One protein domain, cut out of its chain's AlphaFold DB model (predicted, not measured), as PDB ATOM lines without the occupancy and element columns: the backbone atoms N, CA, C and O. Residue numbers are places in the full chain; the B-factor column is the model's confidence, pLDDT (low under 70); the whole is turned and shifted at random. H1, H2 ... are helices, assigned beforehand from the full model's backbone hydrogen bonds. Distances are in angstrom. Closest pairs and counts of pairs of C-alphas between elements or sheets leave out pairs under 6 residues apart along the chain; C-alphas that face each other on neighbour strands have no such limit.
ATOM      1  N   ARG A 112     139.190  66.018  86.582       67.44
ATOM      2  CA  ARG A 112     138.595  65.158  85.558       67.44
ATOM      3  C   ARG A 112     138.749  65.809  84.199       67.44
ATOM      4  O   ARG A 112     138.985  65.095  83.230       67.44
ATOM      5  N   ASP A 113     138.664  67.130  84.153       76.19
ATOM      6  CA  ASP A 113     138.749  67.910  82.934       76.19
ATOM      7  C   ASP A 113     140.179  67.883  82.391       76.19
ATOM      8  O   ASP A 113     140.381  67.489  81.241       76.19
ATOM      9  N   HIS A 114     141.193  68.147  83.222       71.62
ATOM     10  CA  HIS A 114     142.595  68.053  82.797       71.62
ATOM     11  C   HIS A 114     143.002  66.626  82.411       71.62
ATOM     12  O   HIS A 114     143.749  66.430  81.448       71.62
ATOM     13  N   PHE A 115     142.500  65.607  83.119       77.19
ATOM     14  CA  PHE A 115     142.728  64.215  82.732       77.19
ATOM     15  C   PHE A 115     142.031  63.862  81.414       77.19
ATOM     16  O   PHE A 115     142.629  63.202  80.568       77.19
ATOM     17  N   ASN A 116     140.793  64.310  81.209       81.19
ATOM     18  CA  ASN A 116     140.029  64.024  79.999       81.19
ATOM     19  C   ASN A 116     140.630  64.721  78.769       81.19
ATOM     20  O   ASN A 116     140.714  64.114  77.699       81.19
ATOM     21  N   ILE A 117     141.127  65.954  78.927       84.81
ATOM     22  CA  ILE A 117     141.862  66.689  77.887       84.81
ATOM     23  C   ILE A 117     143.142  65.935  77.513       84.81
ATOM     24  O   ILE A 117     143.351  65.633  76.336       84.81
ATOM     25  N   PHE A 118     143.963  65.567  78.505       85.44
ATOM     26  CA  PHE A 118     145.165  64.760  78.288       85.44
ATOM     27  C   PHE A 118     144.837  63.437  77.582       85.44
ATOM     28  O   PHE A 118     145.432  63.115  76.557       85.44
ATOM     29  N   TYR A 119     143.860  62.688  78.098       80.50
ATOM     30  CA  TYR A 119     143.473  61.381  77.574       80.50
ATOM     31  C   TYR A 119     142.973  61.467  76.131       80.50
ATOM     32  O   TYR A 119     143.363  60.653  75.297       80.50
ATOM     33  N   THR A 120     142.152  62.467  75.812       86.69
ATOM     34  CA  THR A 120     141.619  62.658  74.458       86.69
ATOM     35  C   THR A 120     142.736  62.987  73.467       86.69
ATOM     36  O   THR A 120     142.791  62.392  72.390       86.69
ATOM     37  N   LYS A 121     143.670  63.870  73.844       86.00
ATOM     38  CA  LYS A 121     144.839  64.235  73.025       86.00
ATOM     39  C   LYS A 121     145.808  63.069  72.842       86.00
ATOM     40  O   LYS A 121     146.229  62.791  71.723       86.00
ATOM     41  N   PHE A 122     146.101  62.340  73.915       85.00
ATOM     42  CA  PHE A 122     146.932  61.141  73.870       85.00
ATOM     43  C   PHE A 122     146.305  60.049  72.997       85.00
ATOM     44  O   PHE A 122     146.976  59.468  72.151       85.00
ATOM     45  N   LYS A 123     144.998  59.803  73.144       81.44
ATOM     46  CA  LYS A 123     144.264  58.842  72.314       81.44
ATOM     47  C   LYS A 123     144.278  59.241  70.839       81.44
ATOM     48  O   LYS A 123     144.464  58.369  69.998       81.44
ATOM     49  N   ALA A 124     144.108  60.527  70.524       82.94
ATOM     50  CA  ALA A 124     144.210  61.030  69.154       82.94
ATOM     51  C   ALA A 124     145.615  60.809  68.572       82.94
ATOM     52  O   ALA A 124     145.726  60.276  67.476       82.94
ATOM     53  N   PHE A 125     146.668  61.115  69.336       82.62
ATOM     54  CA  PHE A 125     148.058  60.856  68.948       82.62
ATOM     55  C   PHE A 125     148.333  59.368  68.701       82.62
ATOM     56  O   PHE A 125     148.888  59.004  67.668       82.62
ATOM     57  N   VAL A 126     147.908  58.483  69.610       79.19
ATOM     58  CA  VAL A 126     148.046  57.027  69.431       79.19
ATOM     59  C   VAL A 126     147.268  56.560  68.204       79.19
ATOM     60  O   VAL A 126     147.775  55.761  67.432       79.19
ATOM     61  N   ASN A 127     146.058  57.067  67.981       77.50
ATOM     62  CA  ASN A 127     145.261  56.693  66.818       77.50
ATOM     63  C   ASN A 127     145.883  57.194  65.502       77.50
ATOM     64  O   ASN A 127     145.863  56.472  64.517       77.50
ATOM     65  N   GLU A 128     146.472  58.391  65.482       72.38
ATOM     66  CA  GLU A 128     147.173  58.958  64.317       72.38
ATOM     67  C   GLU A 128     148.495  58.220  64.026       72.38
ATOM     68  O   GLU A 128     148.869  58.040  62.870       72.38
ATOM     69  N   THR A 129     149.175  57.727  65.065       66.50
ATOM     70  CA  THR A 129     150.455  57.003  64.949       66.50
ATOM     71  C   THR A 129     150.303  55.489  64.794       66.50
ATOM     72  O   THR A 129     151.213  54.853  64.276       66.50
ATOM     73  N   MET A 130     149.177  54.899  65.213       63.56
ATOM     74  CA  MET A 130     148.941  53.447  65.222       63.56
ATOM     75  C   MET A 130     147.717  52.999  64.407       63.56
ATOM     76  O   MET A 130     147.311  51.842  64.526       63.56
ATOM     77  N   SER A 131     147.123  53.872  63.581       58.97
ATOM     78  CA  SER A 131     146.018  53.491  62.687       58.97
ATOM     79  C   SER A 131     146.435  52.324  61.783       58.97
ATOM     80  O   SER A 131     147.351  52.450  60.973       58.97
ATOM     81  N   ALA A 132     145.761  51.184  61.940       53.22
ATOM     82  CA  ALA A 132     146.101  49.878  61.374       53.22
ATOM     83  C   ALA A 132     145.731  49.703  59.883       53.22
ATOM     84  O   ALA A 132     145.321  48.621  59.475       53.22
ATOM     85  N   ASP A 133     145.858  50.757  59.081       58.88
ATOM     86  CA  ASP A 133     145.721  50.692  57.624       58.88
ATOM     87  C   ASP A 133     147.109  50.866  57.007       58.88
ATOM     88  O   ASP A 133     147.516  52.004  56.821       58.88
ATOM     89  N   ASP A 134     147.872  49.768  56.864       51.88
ATOM     90  CA  ASP A 134     149.187  49.568  56.186       51.88
ATOM     91  C   ASP A 134     150.258  50.699  56.230       51.88
ATOM     92  O   ASP A 134     151.296  50.643  55.573       51.88
ATOM     93  N   GLY A 135     150.059  51.720  57.062       55.00
ATOM     94  CA  GLY A 135     150.656  53.045  56.943       55.00
ATOM     95  C   GLY A 135     151.278  53.549  58.238       55.00
ATOM     96  O   GLY A 135     151.851  54.629  58.234       55.00
ATOM     97  N   VAL A 136     151.258  52.767  59.325       58.12
ATOM     98  CA  VAL A 136     152.021  53.053  60.562       58.12
ATOM     99  C   VAL A 136     153.518  53.153  60.262       58.12
ATOM    100  O   VAL A 136     154.199  54.067  60.717       58.12
ATOM    101  N   ALA A 137     154.029  52.236  59.435       55.88
ATOM    102  CA  ALA A 137     155.408  52.291  58.965       55.88
ATOM    103  C   ALA A 137     155.649  53.514  58.063       55.88
ATOM    104  O   ALA A 137     156.706  54.128  58.148       55.88
ATOM    105  N   MET A 138     154.657  53.905  57.254       56.38
ATOM    106  CA  MET A 138     154.750  55.026  56.315       56.38
ATOM    107  C   MET A 138     154.611  56.400  56.996       56.38
ATOM    108  O   MET A 138     155.266  57.346  56.576       56.38
ATOM    109  N   SER A 139     153.808  56.535  58.055       61.72
ATOM    110  CA  SER A 139     153.636  57.776  58.821       61.72
ATOM    111  C   SER A 139     154.826  58.044  59.739       61.72
ATOM    112  O   SER A 139     155.287  59.181  59.805       61.72
ATOM    113  N   LEU A 140     155.384  57.002  60.367       62.34
ATOM    114  CA  LEU A 140     156.652  57.080  61.097       62.34
ATOM    115  C   LEU A 140     157.832  57.346  60.151       62.34
ATOM    116  O   LEU A 140     158.708  58.138  60.477       62.34
ATOM    117  N   TYR A 141     157.850  56.731  58.965       63.03
ATOM    118  CA  TYR A 141     158.851  57.020  57.934       63.03
ATOM    119  C   TYR A 141     158.742  58.467  57.432       63.03
ATOM    120  O   TYR A 141     159.728  59.197  57.444       63.03
ATOM    121  N   ASN A 142     157.539  58.927  57.075       61.31
ATOM    122  CA  ASN A 142     157.308  60.301  56.635       61.31
ATOM    123  C   ASN A 142     157.582  61.325  57.744       61.31
ATOM    124  O   ASN A 142     158.070  62.401  57.425       61.31
ATOM    125  N   SER A 143     157.329  61.026  59.024       61.59
ATOM    126  CA  SER A 143     157.690  61.934  60.124       61.59
ATOM    127  C   SER A 143     159.188  61.962  60.428       61.59
ATOM    128  O   SER A 143     159.657  62.942  60.989       61.59
ATOM    129  N   MET A 144     159.954  60.933  60.055       61.62
ATOM    130  CA  MET A 144     161.421  60.950  60.146       61.62
ATOM    131  C   MET A 144     162.097  61.565  58.911       61.62
ATOM    132  O   MET A 144     163.249  61.978  59.002       61.62
ATOM    133  N   VAL A 145     161.409  61.600  57.764       66.62
ATOM    134  CA  VAL A 145     161.954  62.061  56.472       66.62
ATOM    135  C   VAL A 145     161.489  63.475  56.098       66.62
ATOM    136  O   VAL A 145     162.232  64.196  55.437       66.62
ATOM    137  N   ASN A 146     160.283  63.890  56.497       69.25
ATOM    138  CA  ASN A 146     159.731  65.217  56.223       69.25
ATOM    139  C   ASN A 146     159.807  66.101  57.478       69.25
ATOM    140  O   ASN A 146     159.173  65.795  58.490       69.25
ATOM    141  N   GLU A 147     160.528  67.222  57.387       73.38
ATOM    142  CA  GLU A 147     160.726  68.170  58.492       73.38
ATOM    143  C   GLU A 147     159.397  68.691  59.066       73.38
ATOM    144  O   GLU A 147     159.250  68.772  60.283       73.38
ATOM    145  N   GLU A 148     158.381  68.953  58.233       76.25
ATOM    146  CA  GLU A 148     157.069  69.422  58.715       76.25
ATOM    147  C   GLU A 148     156.321  68.358  59.532       76.25
ATOM    148  O   GLU A 148     155.699  68.660  60.554       76.25
ATOM    149  N   ALA A 149     156.389  67.094  59.106       70.50
ATOM    150  CA  ALA A 149     155.749  65.985  59.808       70.50
ATOM    151  C   ALA A 149     156.497  65.641  61.105       70.50
ATOM    152  O   ALA A 149     155.861  65.317  62.111       70.50
ATOM    153  N   GLN A 150     157.827  65.773  61.106       71.81
ATOM    154  CA  GLN A 150     158.656  65.667  62.304       71.81
ATOM    155  C   GLN A 150     158.298  66.750  63.322       71.81
ATOM    156  O   GLN A 150     158.112  66.460  64.504       71.81
ATOM    157  N   GLN A 151     158.165  67.992  62.857       79.38
ATOM    158  CA  GLN A 151     157.841  69.133  63.702       79.38
ATOM    159  C   GLN A 151     156.450  68.975  64.317       79.38
ATOM    160  O   GLN A 151     156.313  69.047  65.535       79.38
ATOM    161  N   LYS A 152     155.445  68.618  63.503       82.12
ATOM    162  CA  LYS A 152     154.083  68.323  63.973       82.12
ATOM    163  C   LYS A 152     154.069  67.219  65.034       82.12
ATOM    164  O   LYS A 152     153.388  67.351  66.049       82.12
ATOM    165  N   PHE A 153     154.828  66.145  64.824       78.19
ATOM    166  CA  PHE A 153     154.930  65.038  65.775       78.19
ATOM    167  C   PHE A 153     155.571  65.474  67.102       78.19
ATOM    168  O   PHE A 153     155.043  65.179  68.178       78.19
ATOM    169  N   CYS A 154     156.680  66.215  67.037       79.19
ATOM    170  CA  CYS A 154     157.342  66.788  68.209       79.19
ATOM    171  C   CYS A 154     156.428  67.762  68.963       79.19
ATOM    172  O   CYS A 154     156.386  67.730  70.191       79.19
ATOM    173  N   ASP A 155     155.658  68.582  68.250       87.06
ATOM    174  CA  ASP A 155     154.713  69.525  68.843       87.06
ATOM    175  C   ASP A 155     153.557  68.803  69.546       87.06
ATOM    176  O   ASP A 155     153.219  69.154  70.677       87.06
ATOM    177  N   GLN A 156     153.007  67.741  68.946       84.06
ATOM    178  CA  GLN A 156     151.986  66.898  69.583       84.06
ATOM    179  C   GLN A 156     152.520  66.213  70.848       84.06
ATOM    180  O   GLN A 156     151.839  66.191  71.875       84.06
ATOM    181  N   LEU A 157     153.748  65.685  70.807       83.00
ATOM    182  CA  LEU A 157     154.387  65.093  71.982       83.00
ATOM    183  C   LEU A 157     154.656  66.127  73.075       83.00
ATOM    184  O   LEU A 157     154.393  65.854  74.245       83.00
ATOM    185  N   ASN A 158     155.136  67.313  72.707       87.38
ATOM    186  CA  ASN A 158     155.367  68.404  73.647       87.38
ATOM    187  C   ASN A 158     154.056  68.902  74.267       87.38
ATOM    188  O   ASN A 158     154.025  69.189  75.463       87.38
ATOM    189  N   GLU A 159     152.962  68.959  73.504       87.94
ATOM    190  CA  GLU A 159     151.629  69.286  74.018       87.94
ATOM    191  C   GLU A 159     151.165  68.236  75.040       87.94
ATOM    192  O   GLU A 159     150.768  68.589  76.151       87.94
ATOM    193  N   ILE A 160     151.287  66.943  74.719       83.75
ATOM    194  CA  ILE A 160     150.940  65.835  75.625       83.75
ATOM    195  C   ILE A 160     151.807  65.864  76.889       83.75
ATOM    196  O   ILE A 160     151.287  65.717  77.996       83.75
ATOM    197  N   ALA A 161     153.115  66.080  76.744       80.56
ATOM    198  CA  ALA A 161     154.046  66.173  77.864       80.56
ATOM    199  C   ALA A 161     153.713  67.370  78.762       80.56
ATOM    200  O   ALA A 161     153.682  67.235  79.984       80.56
ATOM    201  N   ARG A 162     153.395  68.527  78.172       84.00
ATOM    202  CA  ARG A 162     152.974  69.721  78.911       84.00
ATOM    203  C   ARG A 162     151.672  69.476  79.668       84.00
ATOM    204  O   ARG A 162     151.618  69.810  80.846       84.00
ATOM    205  N   LEU A 163     150.679  68.853  79.028       83.38
ATOM    206  CA  LEU A 163     149.405  68.480  79.652       83.38
ATOM    207  C   LEU A 163     149.591  67.475  80.794       83.38
ATOM    208  O   LEU A 163     148.909  67.583  81.808       83.38
ATOM    209  N   ALA A 164     150.522  66.525  80.662       73.88
ATOM    210  CA  ALA A 164     150.866  65.595  81.734       73.88
ATOM    211  C   ALA A 164     151.536  66.320  82.911       73.88
ATOM    212  O   ALA A 164     151.110  66.156  84.047       73.88
ATOM    213  N   ILE A 165     152.536  67.168  82.650       74.44
ATOM    214  CA  ILE A 165     153.261  67.920  83.689       74.44
ATOM    215  C   ILE A 165     152.340  68.904  84.423       74.44
ATOM    216  O   ILE A 165     152.471  69.079  85.633       74.44
ATOM    217  N   SER A 166     151.402  69.536  83.710       76.50
ATOM    218  CA  SER A 166     150.426  70.451  84.306       76.50
ATOM    219  C   SER A 166     149.278  69.741  85.021       76.50
ATOM    220  O   SER A 166     148.515  70.398  85.721       76.50
ATOM    221  N   ASN A 167     149.113  68.426  84.839       68.12
ATOM    222  CA  ASN A 167     148.043  67.687  85.490       68.12
ATOM    223  C   ASN A 167     148.415  67.409  86.961       68.12
ATOM    224  O   ASN A 167     149.443  66.765  87.214       68.12
ATOM    225  N   PRO A 168     147.569  67.808  87.929       64.88
ATOM    226  CA  PRO A 168     147.776  67.514  89.351       64.88
ATOM    227  C   PRO A 168     147.978  66.017  89.635       64.88
ATOM    228  O   PRO A 168     148.709  65.626  90.541       64.88
TER     229      PRO A 168
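This is residues 112 to 168 of the 216 residues of an uncharacterized protein of Noccaea caerulescens (UniProt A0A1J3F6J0). Picture a flat, square-ended U: two long helices, H1 and H3, run side by side in opposite ways, and a short helix, H2, lies across one end and joins them. The two long helices meet toward the open end of the U, where residues 156 to 164 of H3 pack on H1, and the first and last printed residues both lie at that open end. The printed part has 57 residues with three named helices, in the order H1, H2, H3, and no named strand, and its class is all helix. It is only just loose, close to compact, with a radius of gyration of the C-alphas of 12.7 A, and the C-alphas span 36 by 23 by 10 A.

Begin at the first printed residue with H1, residues 112 to 130, and go on to H2, residues 136 to 145. They touch, H1 with residues 129 to 130 alone; look at Met 130 and Val 136, whose C-alphas are the closest at 5.6 A. Their lines are about perpendicular, at 89 degrees. Next comes H3, residues 147 to 166, which touches H2 only at the corner by their link, with its residues 149 to 153 alone. The closest C-alphas there are those of Ser 143 and Gln 150, 4.4 A apart, and the two lines are about perpendicular, at 75 degrees. H3 then touches H1 with its residues 156 to 164 alone; compare Phe 118 and Leu 163, whose C-alphas are the closest at 5.8 A. H1 and H3 stand at a shallow tilt of 27 degrees and run opposite ways, with their centres 12.0 A apart. In the backbones of H1, H2 and H3, every O i to N i+4 pair is within hydrogen-bond range.

Find C-alpha 112 at (138.595, 65.158, 85.558); from there H1 runs 25.6 A to C-alpha 130. Find C-alpha 136 at (152.021, 53.053, 60.562), where H2 begins; its ten residues cover 14.0 A to C-alpha 145. H3, the longest helix with 20 residues, runs 27.9 A from C-alpha 147 to C-alpha 166 at (150.426, 70.451, 84.306).

The two C-alphas farthest apart are those of Asp 134 and Pro 168, at 37.7 A, while those of Arg 112 and Pro 168, the first and last printed, are 10.2 A apart. The printed part has no cut. The links from H1 to H2, five residues, and from H2 to H3, one residue, are both tight. In the B-factor column you will find a mean pLDDT of 73.2 for the printed part, with values under 70 at residue 112, residues 129 to 146 and residues 167 to 168.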